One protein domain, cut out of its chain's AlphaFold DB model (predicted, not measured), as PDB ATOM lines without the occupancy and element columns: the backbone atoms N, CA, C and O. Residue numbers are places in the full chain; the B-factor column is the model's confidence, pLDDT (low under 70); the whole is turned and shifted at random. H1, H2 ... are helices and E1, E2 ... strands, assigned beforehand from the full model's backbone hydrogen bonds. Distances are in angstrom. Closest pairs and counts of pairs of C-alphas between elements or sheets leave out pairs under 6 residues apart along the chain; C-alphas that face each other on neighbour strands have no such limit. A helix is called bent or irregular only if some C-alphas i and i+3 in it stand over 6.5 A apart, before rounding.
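This is residues 369 to 452 and 593 to 650 of the 662 residues of an uncharacterized protein of Paludisphaera borealis (UniProt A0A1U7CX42). A three-stranded sheet, E1, E2 and E3, and a long two-stranded hairpin, E4 and E5, come together where the short E3 packs on E5; the tip of the E1 and E2 hairpin, residues 383 to 388, sticks out free to one side. H1 sits at the base of that hairpin, while H2 runs along part of E5 toward a loose group of four short helices, H3 to H6, at the far end of the long axis from the turn between E4 and E5. The printed part has 142 residues with six named helices and five named strands, in the order E1 E2 H1 E3 H2 H3 H4 H5 H6 E4 E5; its class is mixed, helices and strands. The sheet orders are E1 - E2 - E3 and E4 - E5, both all antiparallel. The whole is loose, with a radius of gyration of the C-alphas of 18.1 A, and elongated, spanning 56 by 34 by 25 A.

E1, residues 377 to 384, and E2, residues 387 to 394, form an antiparallel hairpin at 154 degrees, with N 380 and O 391 at 2.7 A and N 389 and O 382 at 2.8 A, within hydrogen-bond range. E3, residues 412 to 414, is the antiparallel neighbour of E2 at 139 degrees, with N 392 and O 413 at 2.8 A; E1 and E3 are the edge strands. This sheet is only just strongly twisted, its C-alphas lying up to 4.1 A off the best plane. E4, residues 622 to 634, and E5, residues 637 to 649, form the second antiparallel hairpin, at 161 degrees, with N 626 and O 646 at 2.8 A and N 641 and O 630 at 2.8 A. The closest C-alphas of E3 and E5 are those of Val 413 and Leu 642, 6.6 A apart. Residues 369 to 370 pair with residues 626 to 627 of E4, parallel. H1, residues 395 to 403, only grazes the three-stranded sheet with its residues 395 to 398; its closest C-alphas to E1 are those of Gln 395 and Met 377, 5.2 A. H2, residues 415 to 428, only grazes the same sheet with its residues 415 to 418, and its closest C-alphas to E5 are those of His 421 and Val 645, 7.3 A. H3, residues 433 to 438, is close to H2 but not clearly touching, the C-alphas of Asn 423 and Leu 433 being 7.0 A apart. H3 and H6, residues 611 to 619, touch about perpendicular at 74 degrees, closest at the C-alphas of Ile 437 and Arg 614, 5.2 A. H4, residues 443 to 452, and H5, residues 593 to 601, touch and run opposite ways at a shallow tilt of 34.8 degrees, only just short of steep; their closest C-alphas are those of Leu 448 and Arg 595, 6.9 A. Every O i to N i+4 pair is within hydrogen-bond range in H2, H3, H4, H5 and H6; in H1 it is 3 of 5.

E1 begins at C-alpha 377, (412.581, 374.607, 442.169), and is 21.7 A long; E2 is 22.4 A and E3 6.9 A. H1 is irregular, with C-alphas 399 and 402 9.5 A apart. H2, the longest helix, is 20.1 A from C-alpha 415, (417.795, 364.927, 438.681), to C-alpha 428. E4 is 34.3 A, and E5 is 35.9 A, ending at C-alpha 649, (399.526, 369.133, 431.371).

The C-alphas farthest apart are those of Ala 594 and Ala 636, 57.5 A. Residues 453 to 592 are not printed, and C-alphas 452 and 593 across this cut are 9.3 A apart. Of the links printed whole, none is long. The mean pLDDT of the printed part is 74.0; it is under 70 at residues 426 to 452, 593 to 622 and 650.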
ATOM      1  N   VAL A 369     408.336 372.237 440.275       94.69
ATOM      2  CA  VAL A 369     407.672 373.082 441.277       94.69
ATOM      3  C   VAL A 369     407.616 372.351 442.620       94.69
ATOM      4  O   VAL A 369     407.466 371.138 442.688       94.69
ATOM      5  N   CYS A 370     407.762 373.087 443.721       95.44
ATOM      6  CA  CYS A 370     407.614 372.536 445.066       95.44
ATOM      7  C   CYS A 370     406.129 372.475 445.452       95.44
ATOM      8  O   CYS A 370     405.507 373.529 445.573       95.44
ATOM      9  N   GLY A 371     405.603 371.286 445.755       93.38
ATOM     10  CA  GLY A 371     404.194 371.079 446.118       93.38
ATOM     11  C   GLY A 371     403.736 371.842 447.365       93.38
ATOM     12  O   GLY A 371     402.578 372.229 447.475       93.38
ATOM     13  N   LYS A 372     404.651 372.181 448.284       92.12
ATOM     14  CA  LYS A 372     404.295 372.941 449.495       92.12
ATOM     15  C   LYS A 372     404.109 374.441 449.254       92.12
ATOM     16  O   LYS A 372     403.143 375.021 449.725       92.12
ATOM     17  N   CYS A 373     405.064 375.103 448.593       92.44
ATOM     18  CA  CYS A 373     405.004 376.565 448.397       92.44
ATOM     19  C   CYS A 373     404.545 376.991 447.005       92.44
ATOM     20  O   CYS A 373     404.443 378.194 446.751       92.44
ATOM     21  N   GLN A 374     404.344 376.032 446.098       91.94
ATOM     22  CA  GLN A 374     403.920 376.260 444.718       91.94
ATOM     23  C   GLN A 374     404.855 377.217 443.950       91.94
ATOM     24  O   GLN A 374     404.468 377.912 443.015       91.94
ATOM     25  N   LYS A 375     406.129 377.297 444.367       91.00
ATOM     26  CA  LYS A 375     407.189 378.030 443.659       91.00
ATOM     27  C   LYS A 375     408.098 377.057 442.925       91.00
ATOM     28  O   LYS A 375     408.319 375.935 443.382       91.00
ATOM     29  N   THR A 376     408.676 377.527 441.822       91.56
ATOM     30  CA  THR A 376     409.648 376.772 441.026       91.56
ATOM     31  C   THR A 376     410.824 376.299 441.873       91.56
ATOM     32  O   THR A 376     411.276 377.000 442.782       91.56
ATOM     33  N   MET A 377     411.360 375.125 441.564       93.44
ATOM     34  CA  MET A 377     412.581 374.607 442.169       93.44
ATOM     35  C   MET A 377     413.796 375.034 441.334       93.44
ATOM     36  O   MET A 377     413.774 375.040 440.106       93.44
ATOM     37  N   SER A 378     414.866 375.455 442.006       90.38
ATOM     38  CA  SER A 378     416.114 375.905 441.384       90.38
ATOM     39  C   SER A 378     417.118 374.762 441.312       90.38
ATOM     40  O   SER A 378     417.350 374.091 442.318       90.38
ATOM     41  N   GLY A 379     417.763 374.592 440.160       90.06
ATOM     42  CA  GLY A 379     418.852 373.635 439.987       90.06
ATOM     43  C   GLY A 379     420.025 373.875 440.951       90.06
ATOM     44  O   GLY A 379     420.399 375.018 441.239       90.06
ATOM     45  N   TRP A 380     420.594 372.799 441.483       89.25
ATOM     46  CA  TRP A 380     421.692 372.781 442.445       89.25
ATOM     47  C   TRP A 380     422.632 371.611 442.134       89.25
ATOM     48  O   TRP A 380     422.252 370.444 442.253       89.25
ATOM     49  N   THR A 381     423.869 371.958 441.778       90.06
ATOM     50  CA  THR A 381     425.012 371.046 441.652       90.06
ATOM     51  C   THR A 381     425.837 371.042 442.942       90.06
ATOM     52  O   THR A 381     426.264 372.102 443.400       90.06
ATOM     53  N   GLN A 382     426.047 369.869 443.535       87.19
ATOM     54  CA  GLN A 382     427.019 369.654 444.616       87.19
ATOM     55  C   GLN A 382     428.202 368.855 444.078       87.19
ATOM     56  O   GLN A 382     427.989 367.958 443.267       87.19
ATOM     57  N   VAL A 383     429.419 369.181 444.510       87.44
ATOM     58  CA  VAL A 383     430.645 368.477 444.113       87.44
ATOM     59  C   VAL A 383     431.311 367.955 445.375       87.44
ATOM     60  O   VAL A 383     431.820 368.752 446.156       87.44
ATOM     61  N   ASP A 384     431.311 366.637 445.551       83.62
ATOM     62  CA  ASP A 384     431.941 365.965 446.690       83.62
ATOM     63  C   ASP A 384     432.934 364.925 446.154       83.62
ATOM     64  O   ASP A 384     432.564 364.053 445.368       83.62
ATOM     65  N   GLY A 385     434.215 365.040 446.522       78.44
ATOM     66  CA  GLY A 385     435.259 364.093 446.095       78.44
ATOM     67  C   GLY A 385     435.417 363.957 444.571       78.44
ATOM     68  O   GLY A 385     435.741 362.880 444.085       78.44
ATOM     69  N   GLY A 386     435.125 365.017 443.809       79.12
ATOM     70  CA  GLY A 386     435.156 365.010 442.339       79.12
ATOM     71  C   GLY A 386     433.887 364.470 441.666       79.12
ATOM     72  O   GLY A 386     433.780 364.535 440.444       79.12
ATOM     73  N   LYS A 387     432.897 363.986 442.430       82.69
ATOM     74  CA  LYS A 387     431.617 363.505 441.898       82.69
ATOM     75  C   LYS A 387     430.559 364.605 441.970       82.69
ATOM     76  O   LYS A 387     430.256 365.130 443.042       82.69
ATOM     77  N   GLU A 388     429.973 364.940 440.825       86.12
ATOM     78  CA  GLU A 388     428.883 365.912 440.756       86.12
ATOM     79  C   GLU A 388     427.522 365.256 441.030       86.12
ATOM     80  O   GLU A 388     427.153 364.265 440.404       86.12
ATOM     81  N   THR A 389     426.738 365.846 441.933       89.75
ATOM     82  CA  THR A 389     425.339 365.478 442.185       89.75
ATOM     83  C   THR A 389     424.416 366.606 441.739       89.75
ATOM     84  O   THR A 389     424.468 367.719 442.272       89.75
ATOM     85  N   LEU A 390     423.535 366.304 440.785       92.31
ATOM     86  CA  LEU A 390     422.582 367.240 440.190       92.31
ATOM     87  C   LEU A 390     421.214 367.099 440.861       92.31
ATOM     88  O   LEU A 390     420.684 366.000 441.008       92.31
ATOM     89  N   SER A 391     420.636 368.214 441.297       93.81
ATOM     90  CA  SER A 391     419.369 368.216 442.033       93.81
ATOM     91  C   SER A 391     418.565 369.495 441.824       93.81
ATOM     92  O   SER A 391     419.118 370.522 441.445       93.81
ATOM     93  N   TYR A 392     417.270 369.459 442.125       94.50
ATOM     94  CA  TYR A 392     416.406 370.635 442.212       94.50
ATOM     95  C   TYR A 392     416.035 370.899 443.660       94.50
ATOM     96  O   TYR A 392     415.714 369.969 444.400       94.50
ATOM     97  N   VAL A 393     416.055 372.171 444.064       94.56
ATOM     98  CA  VAL A 393     415.743 372.592 445.436       94.56
ATOM     99  C   VAL A 393     414.725 373.718 445.460       94.56
ATOM    100  O   VAL A 393     414.787 374.639 444.648       94.56
ATOM    101  N   CYS A 394     413.799 373.668 446.418       94.81
ATOM    102  CA  CYS A 394     412.784 374.698 446.620       94.81
ATOM    103  C   CYS A 394     413.399 376.109 446.670       94.81
ATOM    104  O   CYS A 394     414.231 376.427 447.524       94.81
ATOM    105  N   GLN A 395     412.961 376.980 445.755       91.56
ATOM    106  CA  GLN A 395     413.493 378.336 445.631       91.56
ATOM    107  C   GLN A 395     413.163 379.213 446.844       91.56
ATOM    108  O   GLN A 395     413.985 380.039 447.240       91.56
ATOM    109  N   SER A 396     411.989 379.024 447.457       90.81
ATOM    110  CA  SER A 396     411.587 379.758 448.664       90.81
ATOM    111  C   SER A 396     412.548 379.489 449.821       90.81
ATOM    112  O   SER A 396     413.034 380.437 450.439       90.81
ATOM    113  N   PHE A 397     412.884 378.217 450.063       91.38
ATOM    114  CA  PHE A 397     413.878 377.837 451.068       91.38
ATOM    115  C   PHE A 397     415.274 378.330 450.687       91.38
ATOM    116  O   PHE A 397     415.964 378.917 451.508       91.38
ATOM    117  N   ARG A 398     415.689 378.192 449.424       88.94
ATOM    118  CA  ARG A 398     417.009 378.664 448.980       88.94
ATOM    119  C   ARG A 398     417.211 380.170 449.181       88.94
ATOM    120  O   ARG A 398     418.321 380.605 449.462       88.94
ATOM    121  N   LYS A 399     416.153 380.965 449.015       87.88
ATOM    122  CA  LYS A 399     416.212 382.425 449.144       87.88
ATOM    123  C   LYS A 399     416.112 382.910 450.591       87.88
ATOM    124  O   LYS A 399     416.721 383.920 450.926       87.88
ATOM    125  N   HIS A 400     415.312 382.240 451.417       88.50
ATOM    126  CA  HIS A 400     414.938 382.733 452.749       88.50
ATOM    127  C   HIS A 400     415.335 381.789 453.897       88.50
ATOM    128  O   HIS A 400     415.057 382.083 455.057       88.50
ATOM    129  N   GLY A 401     415.973 380.658 453.597       88.69
ATOM    130  CA  GLY A 401     416.334 379.626 454.565       88.69
ATOM    131  C   GLY A 401     415.127 379.116 455.350       88.69
ATOM    132  O   GLY A 401     414.005 379.039 454.838       88.69
ATOM    133  N   HIS A 402     415.353 378.817 456.628       85.62
ATOM    134  CA  HIS A 402     414.312 378.392 457.567       85.62
ATOM    135  C   HIS A 402     413.279 379.487 457.885       85.62
ATOM    136  O   HIS A 402     412.187 379.162 458.335       85.62
ATOM    137  N   ALA A 403     413.572 380.757 457.588       86.12
ATOM    138  CA  ALA A 403     412.675 381.890 457.832       86.12
ATOM    139  C   ALA A 403     411.650 382.124 456.702       86.12
ATOM    140  O   ALA A 403     410.979 383.156 456.659       86.12
ATOM    141  N   ASN A 404     411.534 381.208 455.733       87.12
ATOM    142  CA  ASN A 404     410.561 381.360 454.656       87.12
ATOM    143  C   ASN A 404     409.121 381.221 455.186       87.12
ATOM    144  O   ASN A 404     408.796 380.292 455.918       87.12
ATOM    145  N   LYS A 405     408.231 382.108 454.734       86.94
ATOM    146  CA  LYS A 405     406.831 382.179 455.189       86.94
ATOM    147  C   LYS A 405     405.974 380.932 454.923       86.94
ATOM    148  O   LYS A 405     404.893 380.818 455.474       86.94
ATOM    149  N   PHE A 406     406.425 380.034 454.046       87.31
ATOM    150  CA  PHE A 406     405.704 378.807 453.693       87.31
ATOM    151  C   PHE A 406     406.127 377.613 454.564       87.31
ATOM    152  O   PHE A 406     405.593 376.516 454.414       87.31
ATOM    153  N   GLY A 407     407.133 377.781 455.433       85.56
ATOM    154  CA  GLY A 407     407.679 376.701 456.252       85.56
ATOM    155  C   GLY A 407     408.276 375.552 455.431       85.56
ATOM    156  O   GLY A 407     408.296 374.409 455.892       85.56
ATOM    157  N   CYS A 408     408.708 375.797 454.189       89.19
ATOM    158  CA  CYS A 408     409.467 374.813 453.419       89.19
ATOM    159  C   CYS A 408     410.793 374.529 454.131       89.19
ATOM    160  O   CYS A 408     411.463 375.459 454.568       89.19
ATOM    161  N   LYS A 409     411.191 373.258 454.225       86.81
ATOM    162  CA  LYS A 409     412.556 372.876 454.626       86.81
ATOM    163  C   LYS A 409     413.421 372.722 453.365       86.81
ATOM    164  O   LYS A 409     413.061 373.244 452.307       86.81
ATOM    165  N   LEU A 410     414.526 371.979 453.448       88.69
ATOM    166  CA  LEU A 410     415.376 371.631 452.306       88.69
ATOM    167  C   LEU A 410     414.690 370.618 451.366       88.69
ATOM    168  O   LEU A 410     415.187 369.521 451.165       88.69
ATOM    169  N   HIS A 411     413.548 370.987 450.783       94.00
ATOM    170  CA  HIS A 411     412.864 370.205 449.754       94.00
ATOM    171  C   HIS A 411     413.765 370.086 448.530       94.00
ATOM    172  O   HIS A 411     413.942 371.059 447.788       94.00
ATOM    173  N   ARG A 412     414.370 368.909 448.379       93.25
ATOM    174  CA  ARG A 412     415.395 368.606 447.389       93.25
ATOM    175  C   ARG A 412     415.129 367.250 446.761       93.25
ATOM    176  O   ARG A 412     414.953 366.271 447.476       93.25
ATOM    177  N   VAL A 413     415.198 367.196 445.439       94.31
ATOM    178  CA  VAL A 413     415.093 365.962 444.659       94.31
ATOM    179  C   VAL A 413     416.249 365.883 443.668       94.31
ATOM    180  O   VAL A 413     416.679 366.909 443.135       94.31
ATOM    181  N   ARG A 414     416.813 364.691 443.467       92.81
ATOM    182  CA  ARG A 414     417.887 364.489 442.488       92.81
ATOM    183  C   ARG A 414     417.330 364.474 441.061       92.81
ATOM    184  O   ARG A 414     416.175 364.117 440.853       92.81
ATOM    185  N   MET A 415     418.159 364.878 440.101       90.50
ATOM    186  CA  MET A 415     417.795 364.927 438.681       90.50
ATOM    187  C   MET A 415     417.377 363.554 438.148       90.50
ATOM    188  O   MET A 415     416.306 363.428 437.575       90.50
ATOM    189  N   ASP A 416     418.199 362.539 438.393       88.56
ATOM    190  CA  ASP A 416     417.992 361.165 437.927       88.56
ATOM    191  C   ASP A 416     416.702 360.542 438.473       88.56
ATOM    192  O   ASP A 416     415.986 359.861 437.748       88.56
ATOM    193  N   VAL A 417     416.355 360.840 439.730       92.31
ATOM    194  CA  VAL A 417     415.080 360.411 440.327       92.31
ATOM    195  C   VAL A 417     413.893 361.032 439.584       92.31
ATOM    196  O   VAL A 417     412.940 360.329 439.259       92.31
ATOM    197  N   LEU A 418     413.948 362.334 439.270       90.56
ATOM    198  CA  LEU A 418     412.888 362.982 438.487       90.56
ATOM    199  C   LEU A 418     412.816 362.478 437.047       90.56
ATOM    200  O   LEU A 418     411.714 362.341 436.527       90.56
ATOM    201  N   GLU A 419     413.953 362.207 436.403       86.00
ATOM    202  CA  GLU A 419     413.969 361.608 435.064       86.00
ATOM    203  C   GLU A 419     413.331 360.219 435.069       86.00
ATOM    204  O   GLU A 419     412.592 359.900 434.145       86.00
ATOM    205  N   GLY A 420     413.537 359.427 436.127       82.81
ATOM    206  CA  GLY A 420     412.849 358.149 436.316       82.81
ATOM    207  C   GLY A 420     411.325 358.297 436.317       82.81
ATOM    208  O   GLY A 420     410.650 357.649 435.520       82.81
ATOM    209  N   HIS A 421     410.787 359.204 437.142       88.94
ATOM    210  CA  HIS A 421     409.344 359.480 437.175       88.94
ATOM    211  C   HIS A 421     408.819 360.022 435.840       88.94
ATOM    212  O   HIS A 421     407.754 359.616 435.391       88.94
ATOM    213  N   LEU A 422     409.569 360.919 435.191       82.62
ATOM    214  CA  LEU A 422     409.184 361.479 433.897       82.62
ATOM    215  C   LEU A 422     409.141 360.402 432.810       82.62
ATOM    216  O   LEU A 422     408.210 360.373 432.016       82.62
ATOM    217  N   ASN A 423     410.132 359.515 432.767       77.00
ATOM    218  CA  ASN A 423     410.170 358.435 431.787       77.00
ATOM    219  C   ASN A 423     409.009 357.458 431.983       77.00
ATOM    220  O   ASN A 423     408.452 357.003 430.988       77.00
ATOM    221  N   GLN A 424     408.632 357.167 433.231       75.62
ATOM    222  CA  GLN A 424     407.460 356.342 433.520       75.62
ATOM    223  C   GLN A 424     406.172 357.028 433.051       75.62
ATOM    224  O   GLN A 424     405.458 356.456 432.240       75.62
ATOM    225  N   TYR A 425     405.958 358.293 433.428       75.44
ATOM    226  CA  TYR A 425     404.810 359.085 432.972       75.44
ATOM    227  C   TYR A 425     404.694 359.127 431.439       75.44
ATOM    228  O   TYR A 425     403.627 358.918 430.867       75.44
ATOM    229  N   LEU A 426     405.814 359.352 430.743       66.69
ATOM    230  CA  LEU A 426     405.836 359.324 429.283       66.69
ATOM    231  C   LEU A 426     405.510 357.929 428.737       66.69
ATOM    232  O   LEU A 426     404.781 357.828 427.755       66.69
ATOM    233  N   LYS A 427     406.011 356.861 429.364       66.44
ATOM    234  CA  LYS A 427     405.733 355.481 428.958       66.44
ATOM    235  C   LYS A 427     404.252 355.128 429.106       66.44
ATOM    236  O   LYS A 427     403.710 354.533 428.179       66.44
ATOM    237  N   ASP A 428     403.604 355.539 430.192       61.69
ATOM    238  CA  ASP A 428     402.168 355.316 430.438       61.69
ATOM    239  C   ASP A 428     401.315 356.049 429.382       61.69
ATOM    240  O   ASP A 428     400.315 355.549 428.862       61.69
ATOM    241  N   LEU A 429     401.803 357.198 428.913       58.19
ATOM    242  CA  LEU A 429     401.233 357.899 427.768       58.19
ATOM    243  C   LEU A 429     401.565 357.260 426.403       58.19
ATOM    244  O   LEU A 429     401.042 357.720 425.389       58.19
ATOM    245  N   GLY A 430     402.333 356.170 426.336       54.25
ATOM    246  CA  GLY A 430     402.754 355.518 425.086       54.25
ATOM    247  C   GLY A 430     403.887 356.256 424.358       54.25
ATOM    248  O   GLY A 430     404.103 356.077 423.156       54.25
ATOM    249  N   LEU A 431     404.609 357.116 425.073       57.16
ATOM    250  CA  LEU A 431     405.596 358.047 424.542       57.16
ATOM    251  C   LEU A 431     407.013 357.682 424.985       57.16
ATOM    252  O   LEU A 431     407.249 356.921 425.920       57.16
ATOM    253  N   SER A 432     407.988 358.275 424.303       60.41
ATOM    254  CA  SER A 432     409.392 358.219 424.701       60.41
ATOM    255  C   SER A 432     410.015 359.598 424.561       60.41
ATOM    256  O   SER A 432     409.771 360.302 423.578       60.41
ATOM    257  N   LEU A 433     410.853 359.967 425.531       56.84
ATOM    258  CA  LEU A 433     411.566 361.239 425.541       56.84
ATOM    259  C   LEU A 433     412.403 361.421 424.265       56.84
ATOM    260  O   LEU A 433     412.409 362.503 423.690       56.84
ATOM    261  N   THR A 434     413.027 360.354 423.758       52.53
ATOM    262  CA  THR A 434     413.795 360.370 422.502       52.53
ATOM    263  C   THR A 434     412.936 360.787 421.302       52.53
ATOM    264  O   THR A 434     413.383 361.564 420.465       52.53
ATOM    265  N   ARG A 435     411.663 360.363 421.254       54.91
ATOM    266  CA  ARG A 435     410.726 360.727 420.172       54.91
ATOM    267  C   ARG A 435     410.325 362.203 420.223       54.91
ATOM    268  O   ARG A 435     410.244 362.849 419.185       54.91
ATOM    269  N   LEU A 436     410.129 362.746 421.426       53.91
ATOM    270  CA  LEU A 436     409.795 364.161 421.640       53.91
ATOM    271  C   LEU A 436     410.917 365.102 421.189       53.91
ATOM    272  O   LEU A 436     410.670 366.191 420.681       53.91
ATOM    273  N   ILE A 437     412.160 364.666 421.368       51.16
ATOM    274  CA  ILE A 437     413.361 365.435 421.047       51.16
ATOM    275  C   ILE A 437     413.557 365.554 419.535       51.16
ATOM    276  O   ILE A 437     413.859 366.644 419.045       51.16
ATOM    277  N   ASN A 438     413.350 364.458 418.806       51.84
ATOM    278  CA  ASN A 438     413.541 364.408 417.354       51.84
ATOM    279  C   ASN A 438     412.402 365.123 416.597       51.84
ATOM    280  O   ASN A 438     412.590 365.592 415.480       51.84
ATOM    281  N   ALA A 439     411.242 365.294 417.237       50.28
ATOM    282  CA  ALA A 439     410.084 366.003 416.697       50.28
ATOM    283  C   ALA A 439     410.191 367.540 416.693       50.28
ATOM    284  O   ALA A 439     409.449 368.207 415.971       50.28
ATOM    285  N   GLY A 440     411.107 368.118 417.476       46.41
ATOM    286  CA  GLY A 440     411.168 369.557 417.763       46.41
ATOM    287  C   GLY A 440     411.522 370.490 416.594       46.41
ATOM    288  O   GLY A 440     411.714 371.680 416.836       46.41
ATOM    289  N   GLN A 441     411.635 369.988 415.357       44.72
ATOM    290  CA  GLN A 441     411.837 370.815 414.159       44.72
ATOM    291  C   GLN A 441     410.589 370.972 413.272       44.72
ATOM    292  O   GLN A 441     410.596 371.863 412.429       44.72
ATOM    293  N   ASN A 442     409.515 370.194 413.475       47.62
ATOM    294  CA  ASN A 442     408.318 370.244 412.624       47.62
ATOM    295  C   ASN A 442     407.037 370.529 413.429       47.62
ATOM    296  O   ASN A 442     406.626 369.722 414.261       47.62
ATOM    297  N   ASP A 443     406.364 371.634 413.093       52.56
ATOM    298  CA  ASP A 443     405.070 372.107 413.633       52.56
ATOM    299  C   ASP A 443     403.950 371.038 413.584       52.56
ATOM    300  O   ASP A 443     403.051 370.962 414.427       52.56
ATOM    301  N   LEU A 444     404.059 370.119 412.623       47.03
ATOM    302  CA  LEU A 444     403.138 369.001 412.433       47.03
ATOM    303  C   LEU A 444     403.197 367.966 413.574       47.03
ATOM    304  O   LEU A 444     402.170 367.393 413.934       47.03
ATOM    305  N   LEU A 445     404.371 367.721 414.166       51.53
ATOM    306  CA  LEU A 445     404.543 366.699 415.207       51.53
ATOM    307  C   LEU A 445     404.053 367.172 416.577       51.53
ATOM    308  O   LEU A 445     403.439 366.388 417.298       51.53
ATOM    309  N   SER A 446     404.269 368.443 416.923       53.28
ATOM    310  CA  SER A 446     403.666 369.056 418.114       53.28
ATOM    311  C   SER A 446     402.142 369.067 418.030       53.28
ATOM    312  O   SER A 446     401.474 368.780 419.019       53.28
ATOM    313  N   THR A 447     401.591 369.326 416.843       56.81
ATOM    314  CA  THR A 447     400.140 369.308 416.614       56.81
ATOM    315  C   THR A 447     399.567 367.898 416.780       56.81
ATOM    316  O   THR A 447     398.654 367.696 417.578       56.81
ATOM    317  N   LEU A 448     400.162 366.896 416.120       57.00
ATOM    318  CA  LEU A 448     399.756 365.490 416.259       57.00
ATOM    319  C   LEU A 448     399.885 364.982 417.699       57.00
ATOM    320  O   LEU A 448     399.093 364.154 418.137       57.00
ATOM    321  N   TYR A 449     400.871 365.483 418.441       60.53
ATOM    322  CA  TYR A 449     401.059 365.145 419.842       60.53
ATOM    323  C   TYR A 449     399.909 365.648 420.724       60.53
ATOM    324  O   TYR A 449     399.345 364.878 421.501       60.53
ATOM    325  N   VAL A 450     399.558 366.931 420.595       61.19
ATOM    326  CA  VAL A 450     398.456 367.545 421.353       61.19
ATOM    327  C   VAL A 450     397.142 366.810 421.075       61.19
ATOM    328  O   VAL A 450     396.361 366.577 421.993       61.19
ATOM    329  N   GLU A 451     396.915 366.389 419.831       63.12
ATOM    330  CA  GLU A 451     395.735 365.600 419.467       63.12
ATOM    331  C   GLU A 451     395.695 364.225 420.151       63.12
ATOM    332  O   GLU A 451     394.642 363.830 420.637       63.12
ATOM    333  N   VAL A 452     396.828 363.519 420.266       64.19
ATOM    334  CA  VAL A 452     396.882 362.210 420.951       64.19
ATOM    335  C   VAL A 452     396.567 362.331 422.444       64.19
ATOM    336  O   VAL A 452     395.886 361.469 422.995       64.19
ATOM    337  N   ALA A 593     394.996 355.061 417.164       58.59
ATOM    338  CA  ALA A 593     395.854 354.082 416.497       58.59
ATOM    339  C   ALA A 593     396.454 354.628 415.187       58.59
ATOM    340  O   ALA A 593     397.648 354.463 414.920       58.59
ATOM    341  N   ALA A 594     395.660 355.337 414.377       57.53
ATOM    342  CA  ALA A 594     396.133 355.958 413.140       57.53
ATOM    343  C   ALA A 594     397.166 357.069 413.401       57.53
ATOM    344  O   ALA A 594     398.170 357.154 412.686       57.53
ATOM    345  N   ARG A 595     396.956 357.906 414.425       62.09
ATOM    346  CA  ARG A 595     397.888 358.970 414.838       62.09
ATOM    347  C   ARG A 595     399.177 358.393 415.432       62.09
ATOM    348  O   ARG A 595     400.262 358.827 415.044       62.09
ATOM    349  N   MET A 596     399.084 357.355 416.266       57.56
ATOM    350  CA  MET A 596     400.246 356.620 416.788       57.56
ATOM    351  C   MET A 596     401.064 355.971 415.668       57.56
ATOM    352  O   MET A 596     402.288 356.073 415.661       57.56
ATOM    353  N   LYS A 597     400.413 355.386 414.656       54.22
ATOM    354  CA  LYS A 597     401.099 354.824 413.483       54.22
ATOM    355  C   LYS A 597     401.824 355.892 412.653       54.22
ATOM    356  O   LYS A 597     402.910 355.637 412.142       54.22
ATOM    357  N   ARG A 598     401.266 357.105 412.533       52.53
ATOM    358  CA  ARG A 598     401.942 358.243 411.874       52.53
ATOM    359  C   ARG A 598     403.160 358.715 412.669       52.53
ATOM    360  O   ARG A 598     404.209 358.929 412.069       52.53
ATOM    361  N   LEU A 599     403.041 358.816 413.995       54.12
ATOM    362  CA  LEU A 599     404.169 359.079 414.899       54.12
ATOM    363  C   LEU A 599     405.265 358.013 414.756       54.12
ATOM    364  O   LEU A 599     406.452 358.335 414.776       54.12
ATOM    365  N   ASP A 600     404.868 356.759 414.558       47.06
ATOM    366  CA  ASP A 600     405.780 355.634 414.389       47.06
ATOM    367  C   ASP A 600     406.464 355.598 413.017       47.06
ATOM    368  O   ASP A 600     407.639 355.259 412.929       47.06
ATOM    369  N   ASN A 601     405.790 356.013 411.948       43.22
ATOM    370  CA  ASN A 601     406.399 356.100 410.619       43.22
ATOM    371  C   ASN A 601     407.420 357.247 410.505       43.22
ATOM    372  O   ASN A 601     408.353 357.164 409.711       43.22
ATOM    373  N   LEU A 602     407.293 358.285 411.334       45.56
ATOM    374  CA  LEU A 602     408.254 359.392 411.435       45.56
ATOM    375  C   LEU A 602     409.521 359.024 412.242       45.56
ATOM    376  O   LEU A 602     410.400 359.862 412.418       45.56
ATOM    377  N   ARG A 603     409.639 357.773 412.723       41.34
ATOM    378  CA  ARG A 603     410.773 357.256 413.520       41.34
ATOM    379  C   ARG A 603     412.082 357.083 412.738       41.34
ATOM    380  O   ARG A 603     413.106 356.819 413.363       41.34
ATOM    381  N   TRP A 604     412.070 357.185 411.411       31.44
ATOM    382  CA  TRP A 604     413.226 356.872 410.564       31.44
ATOM    383  C   TRP A 604     413.972 358.131 410.112       31.44
ATOM    384  O   TRP A 604     414.040 358.407 408.926       31.44
ATOM    385  N   GLU A 605     414.522 358.904 411.053       32.53
ATOM    386  CA  GLU A 605     415.694 359.757 410.802       32.53
ATOM    387  C   GLU A 605     416.254 360.363 412.102       32.53
ATOM    388  O   GLU A 605     415.558 361.044 412.852       32.53
ATOM    389  N   ARG A 606     417.560 360.132 412.300       39.19
ATOM    390  CA  ARG A 606     418.505 360.851 413.176       39.19
ATOM    391  C   ARG A 606     418.230 360.864 414.685       39.19
ATOM    392  O   ARG A 606     417.533 361.717 415.227       39.19
ATOM    393  N   ASP A 607     418.950 359.975 415.363       35.06
ATOM    394  CA  ASP A 607     419.368 360.154 416.751       35.06
ATOM    395  C   ASP A 607     420.259 361.401 416.913       35.06
ATOM    396  O   ASP A 607     421.017 361.759 416.012       35.06
ATOM    397  N   GLU A 608     420.178 361.996 418.109       39.81
ATOM    398  CA  GLU A 608     420.963 363.126 418.646       39.81
ATOM    399  C   GLU A 608     420.346 364.537 418.544       39.81
ATOM    400  O   GLU A 608     420.916 365.474 417.983       39.81
ATOM    401  N   GLY A 609     419.207 364.760 419.211       45.69
ATOM    402  CA  GLY A 609     418.763 366.118 419.547       45.69
ATOM    403  C   GLY A 609     419.385 366.675 420.841       45.69
ATOM    404  O   GLY A 609     419.552 365.980 421.849       45.69
ATOM    405  N   THR A 610     419.709 367.973 420.826       50.62
ATOM    406  CA  THR A 610     420.379 368.679 421.938       50.62
ATOM    407  C   THR A 610     419.510 368.793 423.213       50.62
ATOM    408  O   THR A 610     418.285 368.892 423.125       50.62
ATOM    409  N   PRO A 611     420.101 368.876 424.423       52.84
ATOM    410  CA  PRO A 611     419.395 369.064 425.707       52.84
ATOM    411  C   PRO A 611     418.387 370.233 425.768       52.84
ATOM    412  O   PRO A 611     417.383 370.158 426.477       52.84
ATOM    413  N   TYR A 612     418.608 371.299 424.989       51.97
ATOM    414  CA  TYR A 612     417.664 372.415 424.832       51.97
ATOM    415  C   TYR A 612     416.362 371.985 424.136       51.97
ATOM    416  O   TYR A 612     415.279 372.372 424.575       51.97
ATOM    417  N   ALA A 613     416.466 371.131 423.115       52.62
ATOM    418  CA  ALA A 613     415.312 370.563 422.424       52.62
ATOM    419  C   ALA A 613     414.473 369.684 423.366       52.62
ATOM    420  O   ALA A 613     413.250 369.756 423.326       52.62
ATOM    421  N   ARG A 614     415.106 368.956 424.304       57.75
ATOM    422  CA  ARG A 614     414.402 368.158 425.335       57.75
ATOM    423  C   ARG A 614     413.500 369.022 426.212       57.75
ATOM    424  O   ARG A 614     412.324 368.725 426.397       57.75
ATOM    425  N   ALA A 615     414.055 370.118 426.733       60.16
ATOM    426  CA  ALA A 615     413.332 371.041 427.604       60.16
ATOM    427  C   ALA A 615     412.225 371.809 426.866       60.16
ATOM    428  O   ALA A 615     411.238 372.197 427.487       60.16
ATOM    429  N   GLN A 616     412.400 372.066 425.567       57.53
ATOM    430  CA  GLN A 616     411.413 372.751 424.738       57.53
ATOM    431  C   GLN A 616     410.269 371.820 424.322       57.53
ATOM    432  O   GLN A 616     409.115 372.207 424.462       57.53
ATOM    433  N   ALA A 617     410.576 370.590 423.905       57.91
ATOM    434  CA  ALA A 617     409.575 369.588 423.557       57.91
ATOM    435  C   ALA A 617     408.676 369.252 424.754       57.91
ATOM    436  O   ALA A 617     407.458 369.278 424.635       57.91
ATOM    437  N   LEU A 618     409.262 369.050 425.941       64.00
ATOM    438  CA  LEU A 618     408.490 368.759 427.152       64.00
ATOM    439  C   LEU A 618     407.551 369.910 427.557       64.00
ATOM    440  O   LEU A 618     406.488 369.669 428.113       64.00
ATOM    441  N   ARG A 619     407.905 371.165 427.251       65.25
ATOM    442  CA  ARG A 619     407.052 372.341 427.517       65.25
ATOM    443  C   ARG A 619     405.855 372.466 426.577       65.25
ATOM    444  O   ARG A 619     404.936 373.202 426.907       65.25
ATOM    445  N   GLY A 620     405.865 371.783 425.432       56.78
ATOM    446  CA  GLY A 620     404.695 371.694 424.551       56.78
ATOM    447  C   GLY A 620     403.623 370.724 425.057       56.78
ATOM    448  O   GLY A 620     402.611 370.545 424.397       56.78
ATOM    449  N   ILE A 621     403.874 370.077 426.196       60.88
ATOM    450  CA  ILE A 621     403.130 368.920 426.704       60.88
ATOM    451  C   ILE A 621     402.754 369.139 428.161       60.88
ATOM    452  O   ILE A 621     401.639 368.865 428.589       60.88
ATOM    453  N   LEU A 622     403.729 369.610 428.931       67.00
ATOM    454  CA  LEU A 622     403.665 369.683 430.371       67.00
ATOM    455  C   LEU A 622     403.795 371.135 430.818       67.00
ATOM    456  O   LEU A 622     404.779 371.810 430.495       67.00
ATOM    457  N   GLU A 623     402.839 371.594 431.619       75.88
ATOM    458  CA  GLU A 623     402.915 372.897 432.267       75.88
ATOM    459  C   GLU A 623     403.950 372.872 433.394       75.88
ATOM    460  O   GLU A 623     404.840 373.731 433.466       75.88
ATOM    461  N   ARG A 624     403.858 371.868 434.280       86.75
ATOM    462  CA  ARG A 624     404.742 371.734 435.444       86.75
ATOM    463  C   ARG A 624     404.778 370.323 436.038       86.75
ATOM    464  O   ARG A 624     403.852 369.538 435.903       86.75
ATOM    465  N   MET A 625     405.870 370.036 436.750       92.38
ATOM    466  CA  MET A 625     406.071 368.839 437.577       92.38
ATOM    467  C   MET A 625     406.038 369.247 439.051       92.38
ATOM    468  O   MET A 625     406.958 369.923 439.526       92.38
ATOM    469  N   VAL A 626     405.012 368.850 439.796       94.81
ATOM    470  CA  VAL A 626     404.832 369.228 441.200       94.81
ATOM    471  C   VAL A 626     405.407 368.151 442.115       94.81
ATOM    472  O   VAL A 626     404.894 367.047 442.221       94.81
ATOM    473  N   CYS A 627     406.500 368.482 442.803       96.31
ATOM    474  CA  CYS A 627     407.202 367.571 443.703       96.31
ATOM    475  C   CYS A 627     406.714 367.728 445.145       96.31
ATOM    476  O   CYS A 627     406.914 368.786 445.763       96.31
ATOM    477  N   TRP A 628     406.143 366.665 445.704       95.06
ATOM    478  CA  TRP A 628     405.691 366.601 447.092       95.06
ATOM    479  C   TRP A 628     406.737 365.949 447.987       95.06
ATOM    480  O   TRP A 628     407.475 365.059 447.568       95.06
ATOM    481  N   PHE A 629     406.838 366.437 449.224       94.25
ATOM    482  CA  PHE A 629     407.875 366.008 450.153       94.25
ATOM    483  C   PHE A 629     407.314 365.738 451.541       94.25
ATOM    484  O   PHE A 629     406.679 366.612 452.136       94.25
ATOM    485  N   GLU A 630     407.684 364.592 452.094       92.25
ATOM    486  CA  GLU A 630     407.450 364.203 453.481       92.25
ATOM    487  C   GLU A 630     408.701 364.405 454.330       92.25
ATOM    488  O   GLU A 630     409.823 364.467 453.825       92.25
ATOM    489  N   TYR A 631     408.520 364.504 455.644       90.00
ATOM    490  CA  TYR A 631     409.618 364.659 456.589       90.00
ATOM    491  C   TYR A 631     409.825 363.374 457.379       90.00
ATOM    492  O   TYR A 631     408.926 362.941 458.092       90.00
ATOM    493  N   ARG A 632     411.029 362.800 457.297       87.31
ATOM    494  CA  ARG A 632     411.416 361.609 458.063       87.31
ATOM    495  C   ARG A 632     412.545 361.940 459.031       87.31
ATOM    496  O   ARG A 632     413.421 362.757 458.724       87.31
ATOM    497  N   GLN A 633     412.500 361.336 460.216       83.75
ATOM    498  CA  GLN A 633     413.583 361.428 461.193       83.75
ATOM    499  C   GLN A 633     414.749 360.545 460.746       83.75
ATOM    500  O   GLN A 633     414.557 359.387 460.389       83.75
ATOM    501  N   HIS A 634     415.955 361.103 460.758       74.69
ATOM    502  CA  HIS A 634     417.190 360.399 460.441       74.69
ATOM    503  C   HIS A 634     418.218 360.737 461.528       74.69
ATOM    504  O   HIS A 634     418.957 361.723 461.440       74.69
ATOM    505  N   GLY A 635     418.208 359.953 462.608       81.69
ATOM    506  CA  GLY A 635     418.906 360.302 463.848       81.69
ATOM    507  C   GLY A 635     418.328 361.581 464.465       81.69
ATOM    508  O   GLY A 635     417.115 361.723 464.569       81.69
ATOM    509  N   ALA A 636     419.188 362.537 464.824       75.56
ATOM    510  CA  ALA A 636     418.782 363.838 465.372       75.56
ATOM    511  C   ALA A 636     418.309 364.859 464.310       75.56
ATOM    512  O   ALA A 636     417.966 365.991 464.651       75.56
ATOM    513  N   GLN A 637     418.331 364.507 463.018       72.31
ATOM    514  CA  GLN A 637     418.003 365.421 461.922       72.31
ATOM    515  C   GLN A 637     416.733 364.992 461.191       72.31
ATOM    516  O   GLN A 637     416.599 363.855 460.751       72.31
ATOM    517  N   THR A 638     415.831 365.942 460.946       79.50
ATOM    518  CA  THR A 638     414.687 365.724 460.056       79.50
ATOM    519  C   THR A 638     415.076 366.000 458.604       79.50
ATOM    520  O   THR A 638     415.421 367.135 458.262       79.50
ATOM    521  N   ARG A 639     414.964 364.997 457.729       83.75
ATOM    522  CA  ARG A 639     415.232 365.121 456.286       83.75
ATOM    523  C   ARG A 639     413.934 365.095 455.489       83.75
ATOM    524  O   ARG A 639     412.960 364.468 455.896       83.75
ATOM    525  N   SER A 640     413.905 365.806 454.363       88.25
ATOM    526  CA  SER A 640     412.778 365.720 453.433       88.25
ATOM    527  C   SER A 640     413.013 364.629 452.400       88.25
ATOM    528  O   SER A 640     414.070 364.616 451.771       88.25
ATOM    529  N   HIS A 641     412.013 363.789 452.187       89.75
ATOM    530  CA  HIS A 641     411.993 362.741 451.175       89.75
ATOM    531  C   HIS A 641     410.910 363.063 450.152       89.75
ATOM    532  O   HIS A 641     409.844 363.539 450.533       89.75
ATOM    533  N   LEU A 642     411.202 362.851 448.868       93.44
ATOM    534  CA  LEU A 642     410.192 362.955 447.817       93.44
ATOM    535  C   LEU A 642     409.138 361.868 448.065       93.44
ATOM    536  O   LEU A 642     409.513 360.706 448.206       93.44
ATOM    537  N   SER A 643     407.865 362.250 448.162       91.69
ATOM    538  CA  SER A 643     406.756 361.305 448.345       91.69
ATOM    539  C   SER A 643     406.098 360.953 447.016       91.69
ATOM    540  O   SER A 643     405.924 359.778 446.718       91.69
ATOM    541  N   ARG A 644     405.792 361.960 446.191       91.81
ATOM    542  CA  ARG A 644     405.252 361.790 444.835       91.81
ATOM    543  C   ARG A 644     405.591 362.965 443.919       91.81
ATOM    544  O   ARG A 644     406.000 364.036 444.389       91.81
ATOM    545  N   VAL A 645     405.396 362.760 442.619       93.06
ATOM    546  CA  VAL A 645     405.507 363.785 441.577       93.06
ATOM    547  C   VAL A 645     404.206 363.801 440.791       93.06
ATOM    548  O   VAL A 645     403.881 362.805 440.154       93.06
ATOM    549  N   ASP A 646     403.503 364.928 440.817       89.56
ATOM    550  CA  ASP A 646     402.291 365.118 440.020       89.56
ATOM    551  C   ASP A 646     402.682 365.837 438.714       89.56
ATOM    552  O   ASP A 646     403.442 366.814 438.735       89.56
ATOM    553  N   PHE A 647     402.200 365.343 437.575       84.69
ATOM    554  CA  PHE A 647     402.467 365.903 436.249       84.69
ATOM    555  C   PHE A 647     401.241 366.692 435.788       84.69
ATOM    556  O   PHE A 647     400.180 366.115 435.592       84.69
ATOM    557  N   GLU A 648     401.377 368.010 435.634       82.00
ATOM    558  CA  GLU A 648     400.282 368.866 435.170       82.00
ATOM    559  C   GLU A 648     400.455 369.196 433.673       82.00
ATOM    560  O   GLU A 648     401.492 369.774 433.309       82.00
ATOM    561  N   PRO A 649     399.487 368.841 432.806       70.00
ATOM    562  CA  PRO A 649     399.526 369.133 431.371       70.00
ATOM    563  C   PRO A 649     399.288 370.625 431.076       70.00
ATOM    564  O   PRO A 649     398.844 371.375 431.941       70.00
ATOM    565  N   LEU A 650     399.640 371.076 429.868       61.44
ATOM    566  CA  LEU A 650     399.530 372.478 429.434       61.44
ATOM    567  C   LEU A 650     398.059 372.897 429.214       61.44
ATOM    568  O   LEU A 650     397.367 372.262 428.431       61.44
TER     569      LEU A 650